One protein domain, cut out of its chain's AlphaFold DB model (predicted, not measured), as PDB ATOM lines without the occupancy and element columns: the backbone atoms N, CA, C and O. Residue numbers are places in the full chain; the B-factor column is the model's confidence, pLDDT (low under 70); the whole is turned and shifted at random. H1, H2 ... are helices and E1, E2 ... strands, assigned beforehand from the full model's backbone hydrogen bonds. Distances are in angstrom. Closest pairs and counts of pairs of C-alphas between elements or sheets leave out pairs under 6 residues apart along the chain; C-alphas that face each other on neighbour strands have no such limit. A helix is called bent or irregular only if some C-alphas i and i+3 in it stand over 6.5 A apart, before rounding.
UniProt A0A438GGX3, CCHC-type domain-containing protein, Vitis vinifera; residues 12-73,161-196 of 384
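Overview. This is residues 12 to 73 and 161 to 196 of the 384 residues of the protein "CCHC-type domain-containing protein" of Vitis vinifera (UniProt A0A438GGX3). The model has two lobes set end to end: one is a three-stranded sheet, E2, E1 and E3, with H4 packed over one of its faces and no named helix over the other, and the second is a loose triangle of three helices, H1, H2 and H3. Residues 23 to 26, from E1 to H1, bridge the lobes. The printed part has 98 residues with four named helices and three named strands, in the order E1 H1 H2 H3 E2 H4 E3; the sheet runs E2 E1 E3, all antiparallel, and the class is mixed, helices and strands. The whole is extended, a rod spanning 60 by 24 by 20 A, with a radius of gyration of the C-alphas of 19.4 A.

Along the chain. In the sheet, E1 is residues 15 to 22, 22.4 A long, starting with C-alpha 15 at (-53.687, -9.613, -12.554). E2 is residues 166 to 170, and E3 is residues 188 to 194, 18.8 A long, ending with C-alpha 194 at (-57.790, -5.650, -8.014). H4 is residues 173 to 186, 20.3 A. In the other lobe, H1 is residues 27 to 37, 15.4 A, and H2 is residues 40 to 50, 14.8 A. H2 is irregular: C-alphas 41 and 44 are 7.9 A apart. H3, the longest helix, is residues 58 to 73, 22.6 A, ending with C-alpha 73 at (-26.413, 31.864, 8.901).

Arrangement. E1 is the inner strand, antiparallel to E2 at 152 degrees, with N 166 and O 19 at 2.8 A, and to E3 at 155 degrees, with N 190 and O 20 at 2.8 A. H4 is on the sheet at a height of 8.2 A, over E2 and E1, and runs along the strands, at 3 degrees to E1 on the local plane; these are two layers, a helix on one face of a sheet. The closest C-alphas of E2 and H4, those of Ser 170 and Ile 176, are 6.1 A apart. E2, H4 and E3 form a split strand-helix-strand unit, two strands running the same way with E1 between them, and its crossover is right-handed. H1, H2 and H3 are not on the sheet. H3 touches H1 with residues 58 to 61 alone, the closest C-alphas being those of Val 31 and Leu 58, 6.1 A; they run the same way at a shallow tilt of 27 degrees. H2 is close to but not clearly touching H1, with the C-alphas of Val 35 and Arg 46 closest at 6.2 A. H2 is also close to but not clearly touching H3, with the C-alphas of Tyr 45 and Glu 68 closest at 7.9 A. In H1, H3 and H4 every O i to N i+4 pair is within hydrogen-bond range; in H2, 5 of 7 are.

Size, cuts and confidence. The two C-alphas farthest apart, those of Arg 12 and Ser 71, are 61.2 A apart. Residues 74 to 160 are not printed, and C-alphas 73 and 161 are 29.2 A apart across this cut. Of the links printed whole, H2 to H3 is short and the others are tight. The mean pLDDT of the printed part is 70.4; residues 12 to 30 and 161 to 165 are among those under 70, and E1 has a mean of 43.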
ATOM      1  N   ARG A  12     -52.626 -16.249 -19.320       43.66
ATOM      2  CA  ARG A  12     -53.676 -15.322 -18.881       43.66
ATOM      3  C   ARG A  12     -53.066 -13.920 -18.769       43.66
ATOM      4  O   ARG A  12     -51.929 -13.790 -18.337       43.66
ATOM      5  N   PHE A  13     -53.824 -12.872 -19.110       42.03
ATOM      6  CA  PHE A  13     -53.442 -11.503 -18.740       42.03
ATOM      7  C   PHE A  13     -53.187 -11.462 -17.234       42.03
ATOM      8  O   PHE A  13     -54.096 -11.794 -16.461       42.03
ATOM      9  N   GLY A  14     -51.974 -11.072 -16.846       47.75
ATOM     10  CA  GLY A  14     -51.603 -10.974 -15.446       47.75
ATOM     11  C   GLY A  14     -52.541 -10.070 -14.666       47.75
ATOM     12  O   GLY A  14     -53.054  -9.087 -15.211       47.75
ATOM     13  N   ARG A  15     -52.836 -10.440 -13.416       48.72
ATOM     14  CA  ARG A  15     -53.687  -9.613 -12.554       48.72
ATOM     15  C   ARG A  15     -52.857  -8.459 -12.015       48.72
ATOM     16  O   ARG A  15     -51.740  -8.658 -11.550       48.72
ATOM     17  N   LEU A  16     -53.434  -7.266 -12.080       46.50
ATOM     18  CA  LEU A  16     -52.873  -6.057 -11.502       46.50
ATOM     19  C   LEU A  16     -53.570  -5.823 -10.163       46.50
ATOM     20  O   LEU A  16     -54.763  -5.525 -10.143       46.50
ATOM     21  N   LEU A  17     -52.856  -6.041  -9.056       51.66
ATOM     22  CA  LEU A  17     -53.389  -5.859  -7.699       51.66
ATOM     23  C   LEU A  17     -52.747  -4.650  -7.022       51.66
ATOM     24  O   LEU A  17     -51.569  -4.365  -7.242       51.66
ATOM     25  N   LYS A  18     -53.543  -3.939  -6.218       42.44
ATOM     26  CA  LYS A  18     -53.148  -2.710  -5.532       42.44
ATOM     27  C   LYS A  18     -53.054  -3.013  -4.054       42.44
ATOM     28  O   LYS A  18     -53.978  -3.579  -3.475       42.44
ATOM     29  N   THR A  19     -51.965  -2.610  -3.429       44.94
ATOM     30  CA  THR A  19     -51.816  -2.716  -1.981       44.94
ATOM     31  C   THR A  19     -51.305  -1.401  -1.431       44.94
ATOM     32  O   THR A  19     -50.408  -0.813  -2.020       44.94
ATOM     33  N   SER A  20     -51.853  -0.944  -0.312       39.44
ATOM     34  CA  SER A  20     -51.363   0.254   0.368       39.44
ATOM     35  C   SER A  20     -50.402  -0.160   1.473       39.44
ATOM     36  O   SER A  20     -50.750  -1.005   2.299       39.44
ATOM     37  N   THR A  21     -49.187   0.381   1.468       37.56
ATOM     38  CA  THR A  21     -48.130   0.032   2.427       37.56
ATOM     39  C   THR A  21     -47.842   1.219   3.337       37.56
ATOM     40  O   THR A  21     -47.436   2.282   2.879       37.56
ATOM     41  N   LYS A  22     -47.998   1.050   4.650       34.44
ATOM     42  CA  LYS A  22     -47.382   1.963   5.612       34.44
ATOM     43  C   LYS A  22     -46.055   1.318   6.009       34.44
ATOM     44  O   LYS A  22     -46.037   0.406   6.832       34.44
ATOM     45  N   ALA A  23     -44.971   1.705   5.341       37.94
ATOM     46  CA  ALA A  23     -43.634   1.315   5.765       37.94
ATOM     47  C   ALA A  23     -43.235   2.243   6.916       37.94
ATOM     48  O   ALA A  23     -43.032   3.438   6.714       37.94
ATOM     49  N   GLU A  24     -43.209   1.709   8.132       42.53
ATOM     50  CA  GLU A  24     -42.427   2.304   9.214       42.53
ATOM     51  C   GLU A  24     -40.980   1.889   8.902       42.53
ATOM     52  O   GLU A  24     -40.605   0.731   9.069       42.53
ATOM     53  N   GLU A  25     -40.245   2.780   8.230       52.25
ATOM     54  CA  GLU A  25     -38.845   2.554   7.853       52.25
ATOM     55  C   GLU A  25     -37.961   2.535   9.108       52.25
ATOM     56  O   GLU A  25     -38.226   3.247  10.073       52.25
ATOM     57  N   GLU A  26     -36.892   1.740   9.078       58.03
ATOM     58  CA  GLU A  26     -35.834   1.789  10.088       58.03
ATOM     59  C   GLU A  26     -35.225   3.203  10.105       58.03
ATOM     60  O   GLU A  26     -34.888   3.742   9.045       58.03
ATOM     61  N   GLU A  27     -35.101   3.819  11.286       60.75
ATOM     62  CA  GLU A  27     -34.701   5.230  11.443       60.75
ATOM     63  C   GLU A  27     -33.415   5.573  10.672       60.75
ATOM     64  O   GLU A  27     -33.308   6.641  10.067       60.75
ATOM     65  N   ALA A  28     -32.472   4.630  10.591       62.09
ATOM     66  CA  ALA A  28     -31.231   4.778   9.834       62.09
ATOM     67  C   ALA A  28     -31.463   5.054   8.332       62.09
ATOM     68  O   ALA A  28     -30.773   5.880   7.726       62.09
ATOM     69  N   PHE A  29     -32.464   4.413   7.718       65.25
ATOM     70  CA  PHE A  29     -32.803   4.633   6.312       65.25
ATOM     71  C   PHE A  29     -33.436   6.013   6.097       65.25
ATOM     72  O   PHE A  29     -33.059   6.728   5.162       65.25
ATOM     73  N   GLN A  30     -34.333   6.429   6.995       64.50
ATOM     74  CA  GLN A  30     -34.968   7.751   6.956       64.50
ATOM     75  C   GLN A  30     -33.924   8.865   7.074       64.50
ATOM     76  O   GLN A  30     -33.914   9.822   6.291       64.50
ATOM     77  N   VAL A  31     -32.978   8.707   7.997       71.88
ATOM     78  CA  VAL A  31     -31.841   9.611   8.182       71.88
ATOM     79  C   VAL A  31     -30.963   9.661   6.930       71.88
ATOM     80  O   VAL A  31     -30.630  10.752   6.450       71.88
ATOM     81  N   GLY A  32     -30.650   8.506   6.335       69.06
ATOM     82  CA  GLY A  32     -29.927   8.424   5.066       69.06
ATOM     83  C   GLY A  32     -30.636   9.170   3.928       69.06
ATOM     84  O   GLY A  32     -30.006   9.945   3.197       69.06
ATOM     85  N   ALA A  33     -31.958   9.013   3.812       66.62
ATOM     86  CA  ALA A  33     -32.778   9.696   2.816       66.62
ATOM     87  C   ALA A  33     -32.788  11.223   3.017       66.62
ATOM     88  O   ALA A  33     -32.596  11.972   2.051       66.62
ATOM     89  N   ILE A  34     -32.932  11.699   4.260       75.38
ATOM     90  CA  ILE A  34     -32.872  13.128   4.613       75.38
ATOM     91  C   ILE A  34     -31.520  13.723   4.195       75.38
ATOM     92  O   ILE A  34     -31.471  14.725   3.472       75.38
ATOM     93  N   VAL A  35     -30.412  13.077   4.571       77.06
ATOM     94  CA  VAL A  35     -29.048  13.532   4.251       77.06
ATOM     95  C   VAL A  35     -28.811  13.578   2.734       77.06
ATOM     96  O   VAL A  35     -28.236  14.547   2.209       77.06
ATOM     97  N   ALA A  36     -29.296  12.574   1.997       72.31
ATOM     98  CA  ALA A  36     -29.199  12.503   0.539       72.31
ATOM     99  C   ALA A  36     -30.020  13.589  -0.180       72.31
ATOM    100  O   ALA A  36     -29.620  14.049  -1.253       72.31
ATOM    101  N   LYS A  37     -31.131  14.044   0.415       77.31
ATOM    102  CA  LYS A  37     -32.020  15.078  -0.145       77.31
ATOM    103  C   LYS A  37     -31.617  16.516   0.179       77.31
ATOM    104  O   LYS A  37     -32.200  17.432  -0.399       77.31
ATOM    105  N   LEU A  38     -30.607  16.739   1.028       74.88
ATOM    106  CA  LEU A  38     -30.119  18.095   1.311       74.88
ATOM    107  C   LEU A  38     -29.752  18.888   0.022       74.88
ATOM    108  O   LEU A  38     -29.313  18.313  -0.982       74.88
ATOM    109  N   PRO A  39     -29.889  20.222   0.012       71.69
ATOM    110  CA  PRO A  39     -29.490  21.040  -1.133       71.69
ATOM    111  C   PRO A  39     -27.985  20.943  -1.431       71.69
ATOM    112  O   PRO A  39     -27.173  20.661  -0.550       71.69
ATOM    113  N   SER A  40     -27.572  21.285  -2.655       69.25
ATOM    114  CA  SER A  40     -26.149  21.330  -3.045       69.25
ATOM    115  C   SER A  40     -25.308  22.276  -2.175       69.25
ATOM    116  O   SER A  40     -24.122  22.023  -1.963       69.25
ATOM    117  N   SER A  41     -25.922  23.316  -1.601       75.62
ATOM    118  CA  SER A  41     -25.270  24.241  -0.668       75.62
ATOM    119  C   SER A  41     -24.804  23.568   0.636       75.62
ATOM    120  O   SER A  41     -23.928  24.097   1.311       75.62
ATOM    121  N   TRP A  42     -25.331  22.383   0.963       82.00
ATOM    122  CA  TRP A  42     -24.977  21.567   2.132       82.00
ATOM    123  C   TRP A  42     -23.965  20.449   1.815       82.00
ATOM    124  O   TRP A  42     -23.720  19.569   2.641       82.00
ATOM    125  N   LYS A  43     -23.354  20.441   0.621       77.19
ATOM    126  CA  LYS A  43     -22.477  19.349   0.149       77.19
ATOM    127  C   LYS A  43     -21.318  19.025   1.103       77.19
ATOM    128  O   LYS A  43     -20.974  17.853   1.252       77.19
ATOM    129  N   GLY A  44     -20.719  20.035   1.737       77.31
ATOM    130  CA  GLY A  44     -19.637  19.839   2.711       77.31
ATOM    131  C   GLY A  44     -20.115  19.104   3.962       77.31
ATOM    132  O   GLY A  44     -19.494  18.132   4.384       77.31
ATOM    133  N   TYR A  45     -21.263  19.515   4.492       81.69
ATOM    134  CA  TYR A  45     -21.895  18.897   5.650       81.69
ATOM    135  C   TYR A  45     -22.345  17.456   5.383       81.69
ATOM    136  O   TYR A  45     -22.006  16.558   6.149       81.69
ATOM    137  N   ARG A  46     -22.997  17.215   4.236       80.38
ATOM    138  CA  ARG A  46     -23.362  15.863   3.782       80.38
ATOM    139  C   ARG A  46     -22.159  14.922   3.807       80.38
ATOM    140  O   ARG A  46     -22.259  13.821   4.330       80.38
ATOM    141  N   LYS A  47     -21.019  15.353   3.253       77.25
ATOM    142  CA  LYS A  47     -19.793  14.543   3.260       77.25
ATOM    143  C   LYS A  47     -19.311  14.261   4.683       77.25
ATOM    144  O   LYS A  47     -18.970  13.123   4.969       77.25
ATOM    145  N   ARG A  48     -19.306  15.258   5.578       78.62
ATOM    146  CA  ARG A  48     -18.864  15.078   6.976       78.62
ATOM    147  C   ARG A  48     -19.696  14.039   7.729       78.62
ATOM    148  O   ARG A  48     -19.118  13.240   8.453       78.62
ATOM    149  N   ILE A  49     -21.016  14.035   7.538       78.56
ATOM    150  CA  ILE A  49     -21.901  13.040   8.162       78.56
ATOM    151  C   ILE A  49     -21.666  11.655   7.567       78.56
ATOM    152  O   ILE A  49     -21.448  10.709   8.313       78.56
ATOM    153  N   LEU A  50     -21.627  11.541   6.235       72.19
ATOM    154  CA  LEU A  50     -21.403  10.254   5.562       72.19
ATOM    155  C   LEU A  50     -20.037   9.627   5.896       72.19
ATOM    156  O   LEU A  50     -19.886   8.415   5.803       72.19
ATOM    157  N   HIS A  51     -19.043  10.432   6.283       73.31
ATOM    158  CA  HIS A  51     -17.716   9.954   6.679       73.31
ATOM    159  C   HIS A  51     -17.581   9.595   8.167       73.31
ATOM    160  O   HIS A  51     -16.555   9.032   8.535       73.31
ATOM    161  N   LYS A  52     -18.563   9.907   9.026       70.88
ATOM    162  CA  LYS A  52     -18.456   9.662  10.476       70.88
ATOM    163  C   LYS A  52     -18.736   8.217  10.906       70.88
ATOM    164  O   LYS A  52     -18.467   7.897  12.055       70.88
ATOM    165  N   SER A  53     -19.232   7.354  10.012       57.47
ATOM    166  CA  SER A  53     -19.569   5.932  10.264       57.47
ATOM    167  C   SER A  53     -20.481   5.650  11.473       57.47
ATOM    168  O   SER A  53     -20.622   4.498  11.862       57.47
ATOM    169  N   GLU A  54     -21.090   6.679  12.062       71.25
ATOM    170  CA  GLU A  54     -22.061   6.578  13.152       71.25
ATOM    171  C   GLU A  54     -23.470   6.632  12.555       71.25
ATOM    172  O   GLU A  54     -23.765   7.526  11.751       71.25
ATOM    173  N   ASP A  55     -24.325   5.692  12.954       71.88
ATOM    174  CA  ASP A  55     -25.755   5.752  12.668       71.88
ATOM    175  C   ASP A  55     -26.378   6.849  13.537       71.88
ATOM    176  O   ASP A  55     -26.191   6.872  14.754       71.88
ATOM    177  N   TYR A  56     -27.085   7.786  12.906       78.50
ATOM    178  CA  TYR A  56     -27.807   8.847  13.606       78.50
ATOM    179  C   TYR A  56     -29.273   8.449  13.748       78.50
ATOM    180  O   TYR A  56     -29.858   7.944  12.790       78.50
ATOM    181  N   SER A  57     -29.874   8.744  14.898       80.75
ATOM    182  CA  SER A  57     -31.334   8.778  15.061       80.75
ATOM    183  C   SER A  57     -31.949   9.999  14.363       80.75
ATOM    184  O   SER A  57     -31.255  10.967  14.007       80.75
ATOM    185  N   LEU A  58     -33.273   9.990  14.190       73.62
ATOM    186  CA  LEU A  58     -34.004  11.136  13.648       73.62
ATOM    187  C   LEU A  58     -33.842  12.395  14.519       73.62
ATOM    188  O   LEU A  58     -33.662  13.499  13.991       73.62
ATOM    189  N   GLU A  59     -33.846  12.262  15.846       74.75
ATOM    190  CA  GLU A  59     -33.646  13.390  16.758       74.75
ATOM    191  C   GLU A  59     -32.231  13.960  16.654       74.75
ATOM    192  O   GLU A  59     -32.036  15.182  16.692       74.75
ATOM    193  N   GLU A  60     -31.225  13.096  16.531       78.25
ATOM    194  CA  GLU A  60     -29.835  13.521  16.415       78.25
ATOM    195  C   GLU A  60     -29.585  14.236  15.095       78.25
ATOM    196  O   GLU A  60     -29.022  15.336  15.116       78.25
ATOM    197  N   ILE A  61     -30.063  13.691  13.966       82.75
ATOM    198  CA  ILE A  61     -29.895  14.354  12.668       82.75
ATOM    199  C   ILE A  61     -30.628  15.697  12.637       82.75
ATOM    200  O   ILE A  61     -30.104  16.676  12.103       82.75
ATOM    201  N   GLN A  62     -31.805  15.793  13.261       78.31
ATOM    202  CA  GLN A  62     -32.568  17.035  13.328       78.31
ATOM    203  C   GLN A  62     -31.815  18.112  14.125       78.31
ATOM    204  O   GLN A  62     -31.725  19.261  13.678       78.31
ATOM    205  N   LYS A  63     -31.227  17.759  15.276       77.44
ATOM    206  CA  LYS A  63     -30.374  18.669  16.066       77.44
ATOM    207  C   LYS A  63     -29.161  19.123  15.259       77.44
ATOM    208  O   LYS A  63     -28.879  20.318  15.172       77.44
ATOM    209  N   HIS A  64     -28.481  18.172  14.633       83.19
ATOM    210  CA  HIS A  64     -27.308  18.384  13.797       83.19
ATOM    211  C   HIS A  64     -27.594  19.357  12.639       83.19
ATOM    212  O   HIS A  64     -26.817  20.293  12.426       83.19
ATOM    213  N   LEU A  65     -28.722  19.193  11.940       80.88
ATOM    214  CA  LEU A  65     -29.139  20.081  10.852       80.88
ATOM    215  C   LEU A  65     -29.420  21.505  11.345       80.88
ATOM    216  O   LEU A  65     -28.984  22.462  10.710       80.88
ATOM    217  N   ARG A  66     -30.095  21.670  12.492       74.31
ATOM    218  CA  ARG A  66     -30.353  23.008  13.060       74.31
ATOM    219  C   ARG A  66     -29.057  23.734  13.425       74.31
ATOM    220  O   ARG A  66     -28.914  24.908  13.096       74.31
ATOM    221  N   ILE A  67     -28.110  23.036  14.055       78.25
ATOM    222  CA  ILE A  67     -26.814  23.610  14.458       78.25
ATOM    223  C   ILE A  67     -26.014  24.073  13.234       78.25
ATOM    224  O   ILE A  67     -25.416  25.156  13.242       78.25
ATOM    225  N   GLU A  68     -25.997  23.269  12.172       82.81
ATOM    226  CA  GLU A  68     -25.289  23.609  10.939       82.81
ATOM    227  C   GLU A  68     -25.952  24.793  10.215       82.81
ATOM    228  O   GLU A  68     -25.247  25.697   9.771       82.81
ATOM    229  N   GLU A  69     -27.287  24.849  10.136       80.44
ATOM    230  CA  GLU A  69     -27.999  25.976   9.510       80.44
ATOM    231  C   GLU A  69     -27.755  27.298  10.256       80.44
ATOM    232  O   GLU A  69     -27.511  28.339   9.638       80.44
ATOM    233  N   GLU A  70     -27.748  27.262  11.591       74.44
ATOM    234  CA  GLU A  70     -27.447  28.433  12.417       74.44
ATOM    235  C   GLU A  70     -25.991  28.891  12.241       74.44
ATOM    236  O   GLU A  70     -25.709  30.088  12.160       74.44
ATOM    237  N   SER A  71     -25.057  27.947  12.114       77.44
ATOM    238  CA  SER A  71     -23.643  28.249  11.861       77.44
ATOM    239  C   SER A  71     -23.443  28.892  10.489       77.44
ATOM    240  O   SER A  71     -22.794  29.928  10.384       77.44
ATOM    241  N   ARG A  72     -24.113  28.374   9.456       75.56
ATOM    242  CA  ARG A  72     -24.067  28.940   8.100       75.56
ATOM    243  C   ARG A  72     -24.736  30.307   7.998       75.56
ATOM    244  O   ARG A  72     -24.305  31.141   7.205       75.56
ATOM    245  N   SER A  73     -25.771  30.549   8.801       72.19
ATOM    246  CA  SER A  73     -26.413  31.864   8.901       72.19
ATOM    247  C   SER A  73     -25.473  32.900   9.525       72.19
ATOM    248  O   SER A  73     -25.404  34.028   9.041       72.19
ATOM    249  N   ALA A 161     -42.402   8.124   5.742       43.75
ATOM    250  CA  ALA A 161     -42.387   7.841   4.312       43.75
ATOM    251  C   ALA A 161     -43.460   6.780   4.000       43.75
ATOM    252  O   ALA A 161     -43.195   5.588   3.876       43.75
ATOM    253  N   THR A 162     -44.725   7.193   3.888       48.22
ATOM    254  CA  THR A 162     -45.789   6.280   3.465       48.22
ATOM    255  C   THR A 162     -45.696   6.056   1.958       48.22
ATOM    256  O   THR A 162     -46.079   6.927   1.173       48.22
ATOM    257  N   LEU A 163     -45.241   4.879   1.528       51.41
ATOM    258  CA  LEU A 163     -45.504   4.389   0.173       51.41
ATOM    259  C   LEU A 163     -47.007   4.123   0.034       51.41
ATOM    260  O   LEU A 163     -47.477   3.022   0.304       51.41
ATOM    261  N   SER A 164     -47.789   5.135  -0.355       58.97
ATOM    262  CA  SER A 164     -49.248   5.032  -0.231       58.97
ATOM    263  C   SER A 164     -49.838   3.879  -1.045       58.97
ATOM    264  O   SER A 164     -50.799   3.283  -0.575       58.97
ATOM    265  N   ASP A 165     -49.261   3.533  -2.206       68.12
ATOM    266  CA  ASP A 165     -49.767   2.504  -3.120       68.12
ATOM    267  C   ASP A 165     -48.640   1.740  -3.854       68.12
ATOM    268  O   ASP A 165     -47.850   2.330  -4.590       68.12
ATOM    269  N   VAL A 166     -48.623   0.410  -3.738       71.31
ATOM    270  CA  VAL A 166     -47.776  -0.531  -4.494       71.31
ATOM    271  C   VAL A 166     -48.656  -1.341  -5.449       71.31
ATOM    272  O   VAL A 166     -49.703  -1.863  -5.059       71.31
ATOM    273  N   CYS A 167     -48.241  -1.446  -6.713       74.25
ATOM    274  CA  CYS A 167     -48.917  -2.253  -7.730       74.25
ATOM    275  C   CYS A 167     -48.127  -3.538  -7.999       74.25
ATOM    276  O   CYS A 167     -46.956  -3.474  -8.366       74.25
ATOM    277  N   ILE A 168     -48.778  -4.694  -7.862       74.56
ATOM    278  CA  ILE A 168     -48.192  -6.009  -8.146       74.56
ATOM    279  C   ILE A 168     -48.734  -6.502  -9.490       74.56
ATOM    280  O   ILE A 168     -49.950  -6.571  -9.687       74.56
ATOM    281  N   LEU A 169     -47.823  -6.850 -10.399       71.12
ATOM    282  CA  LEU A 169     -48.091  -7.356 -11.746       71.12
ATOM    283  C   LEU A 169     -47.501  -8.762 -11.871       71.12
ATOM    284  O   LEU A 169     -46.299  -8.930 -11.695       71.12
ATOM    285  N   SER A 170     -48.321  -9.765 -12.185       69.62
ATOM    286  CA  SER A 170     -47.835 -11.108 -12.537       69.62
ATOM    287  C   SER A 170     -48.886 -11.869 -13.343       69.62
ATOM    288  O   SER A 170     -50.089 -11.685 -13.140       69.62
ATOM    289  N   ASP A 171     -48.429 -12.697 -14.279       69.88
ATOM    290  CA  ASP A 171     -49.234 -13.602 -15.105       69.88
ATOM    291  C   ASP A 171     -49.739 -14.825 -14.322       69.88
ATOM    292  O   ASP A 171     -50.812 -15.360 -14.622       69.88
ATOM    293  N   GLU A 172     -49.029 -15.202 -13.259       72.50
ATOM    294  CA  GLU A 172     -49.408 -16.275 -12.353       72.50
ATOM    295  C   GLU A 172     -50.009 -15.747 -11.044       72.50
ATOM    296  O   GLU A 172     -49.461 -14.872 -10.364       72.50
ATOM    297  N   MET A 173     -51.145 -16.329 -10.642       78.50
ATOM    298  CA  MET A 173     -51.819 -15.940  -9.401       78.50
ATOM    299  C   MET A 173     -50.996 -16.303  -8.158       78.50
ATOM    300  O   MET A 173     -51.033 -15.588  -7.157       78.50
ATOM    301  N   LYS A 174     -50.240 -17.402  -8.239       81.44
ATOM    302  CA  LYS A 174     -49.369 -17.887  -7.172       81.44
ATOM    303  C   LYS A 174     -48.270 -16.875  -6.845       81.44
ATOM    304  O   LYS A 174     -48.160 -16.493  -5.683       81.44
ATOM    305  N   GLY A 175     -47.571 -16.352  -7.859       80.81
ATOM    306  CA  GLY A 175     -46.535 -15.328  -7.676       80.81
ATOM    307  C   GLY A 175     -47.061 -14.057  -7.002       80.81
ATOM    308  O   GLY A 175     -46.419 -13.508  -6.108       80.81
ATOM    309  N   ILE A 176     -48.285 -13.632  -7.334       79.06
ATOM    310  CA  ILE A 176     -48.932 -12.495  -6.661       79.06
ATOM    311  C   ILE A 176     -49.219 -12.808  -5.189       79.06
ATOM    312  O   ILE A 176     -48.968 -11.964  -4.333       79.06
ATOM    313  N   ILE A 177     -49.759 -13.991  -4.881       83.00
ATOM    314  CA  ILE A 177     -50.076 -14.395  -3.502       83.00
ATOM    315  C   ILE A 177     -48.796 -14.482  -2.663       83.00
ATOM    316  O   ILE A 177     -48.772 -14.012  -1.528       83.00
ATOM    317  N   GLU A 178     -47.731 -15.060  -3.216       86.62
ATOM    318  CA  GLU A 178     -46.432 -15.165  -2.548       86.62
ATOM    319  C   GLU A 178     -45.805 -13.790  -2.310       86.62
ATOM    320  O   GLU A 178     -45.407 -13.499  -1.183       86.62
ATOM    321  N   THR A 179     -45.833 -12.904  -3.311       81.44
ATOM    322  CA  THR A 179     -45.360 -11.515  -3.177       81.44
ATOM    323  C   THR A 179     -46.154 -10.762  -2.110       81.44
ATOM    324  O   THR A 179     -45.574 -10.111  -1.245       81.44
ATOM    325  N   LYS A 180     -47.486 -10.894  -2.110       83.38
ATOM    326  CA  LYS A 180     -48.351 -10.305  -1.077       83.38
ATOM    327  C   LYS A 180     -48.022 -10.825   0.312       83.38
ATOM    328  O   LYS A 180     -48.017 -10.034   1.249       83.38
ATOM    329  N   ARG A 181     -47.744 -12.125   0.451       86.12
ATOM    330  CA  ARG A 181     -47.388 -12.743   1.733       86.12
ATOM    331  C   ARG A 181     -46.059 -12.200   2.246       86.12
ATOM    332  O   ARG A 181     -45.992 -11.812   3.405       86.12
ATOM    333  N   PHE A 182     -45.050 -12.128   1.382       83.19
ATOM    334  CA  PHE A 182     -43.731 -11.589   1.712       83.19
ATOM    335  C   PHE A 182     -43.782 -10.104   2.100       83.19
ATOM    336  O   PHE A 182     -43.210  -9.691   3.110       83.19
ATOM    337  N   LEU A 183     -44.504  -9.286   1.331       80.88
ATOM    338  CA  LEU A 183     -44.670  -7.875   1.669       80.88
ATOM    339  C   LEU A 183     -45.461  -7.718   2.973       80.88
ATOM    340  O   LEU A 183     -45.066  -6.923   3.815       80.88
ATOM    341  N   SER A 184     -46.508  -8.524   3.188       83.31
ATOM    342  CA  SER A 184     -47.317  -8.476   4.418       83.31
ATOM    343  C   SER A 184     -46.559  -8.946   5.657       83.31
ATOM    344  O   SER A 184     -46.900  -8.526   6.759       83.31
ATOM    345  N   SER A 185     -45.556  -9.819   5.505       83.44
ATOM    346  CA  SER A 185     -44.704 -10.237   6.625       83.44
ATOM    347  C   SER A 185     -43.653  -9.194   6.996       83.44
ATOM    348  O   SER A 185     -43.127  -9.247   8.099       83.44
ATOM    349  N   THR A 186     -43.339  -8.276   6.079       75.94
ATOM    350  CA  THR A 186     -42.267  -7.282   6.242       75.94
ATOM    351  C   THR A 186     -42.823  -5.894   6.562       75.94
ATOM    352  O   THR A 186     -42.235  -5.154   7.340       75.94
ATOM    353  N   PHE A 187     -43.975  -5.538   5.988       75.81
ATOM    354  CA  PHE A 187     -44.567  -4.206   6.071       75.81
ATOM    355  C   PHE A 187     -46.015  -4.268   6.551       75.81
ATOM    356  O   PHE A 187     -46.802  -5.119   6.127       75.81
ATOM    357  N   LYS A 188     -46.414  -3.286   7.367       74.62
ATOM    358  CA  LYS A 188     -47.818  -3.084   7.730       74.62
ATOM    359  C   LYS A 188     -48.583  -2.584   6.505       74.62
ATOM    360  O   LYS A 188     -48.540  -1.408   6.146       74.62
ATOM    361  N   MET A 189     -49.281  -3.494   5.836       78.44
ATOM    362  CA  MET A 189     -49.943  -3.213   4.565       78.44
ATOM    363  C   MET A 189     -51.395  -3.673   4.541       78.44
ATOM    364  O   MET A 189     -51.802  -4.585   5.258       78.44
ATOM    365  N   LYS A 190     -52.179  -3.038   3.671       80.81
ATOM    366  CA  LYS A 190     -53.563  -3.400   3.388       80.81
ATOM    367  C   LYS A 190     -53.695  -3.816   1.932       80.81
ATOM    368  O   LYS A 190     -53.312  -3.077   1.023       80.81
ATOM    369  N   ASP A 191     -54.285  -4.983   1.715       82.69
ATOM    370  CA  ASP A 191     -54.692  -5.415   0.386       82.69
ATOM    371  C   ASP A 191     -55.932  -4.629  -0.055       82.69
ATOM    372  O   ASP A 191     -56.960  -4.650   0.625       82.69
ATOM    373  N   LEU A 192     -55.822  -3.907  -1.171       82.25
ATOM    374  CA  LEU A 192     -56.931  -3.154  -1.757       82.25
ATOM    375  C   LEU A 192     -57.615  -3.931  -2.893       82.25
ATOM    376  O   LEU A 192     -58.570  -3.432  -3.482       82.25
ATOM    377  N   GLY A 193     -57.169  -5.158  -3.180       83.69
ATOM    378  CA  GLY A 193     -57.753  -6.015  -4.203       83.69
ATOM    379  C   GLY A 193     -57.246  -5.709  -5.614       83.69
ATOM    380  O   GLY A 193     -56.087  -5.338  -5.817       83.69
ATOM    381  N   GLU A 194     -58.098  -5.955  -6.612       80.69
ATOM    382  CA  GLU A 194     -57.790  -5.650  -8.014       80.69
ATOM    383  C   GLU A 194     -57.686  -4.142  -8.239       80.69
ATOM    384  O   GLU A 194     -58.452  -3.355  -7.692       80.69
ATOM    385  N   VAL A 195     -56.708  -3.739  -9.049       80.38
ATOM    386  CA  VAL A 195     -56.452  -2.329  -9.341       80.38
ATOM    387  C   VAL A 195     -57.610  -1.758 -10.134       80.38
ATOM    388  O   VAL A 195     -57.859  -2.153 -11.273       80.38
ATOM    389  N   ASP A 196     -58.266  -0.773  -9.533       82.44
ATOM    390  CA  ASP A 196     -59.322   0.014 -10.159       82.44
ATOM    391  C   ASP A 196     -58.858   1.423 -10.558       82.44
ATOM    392  O   ASP A 196     -59.514   2.075 -11.368       82.44
TER     393      ASP A 196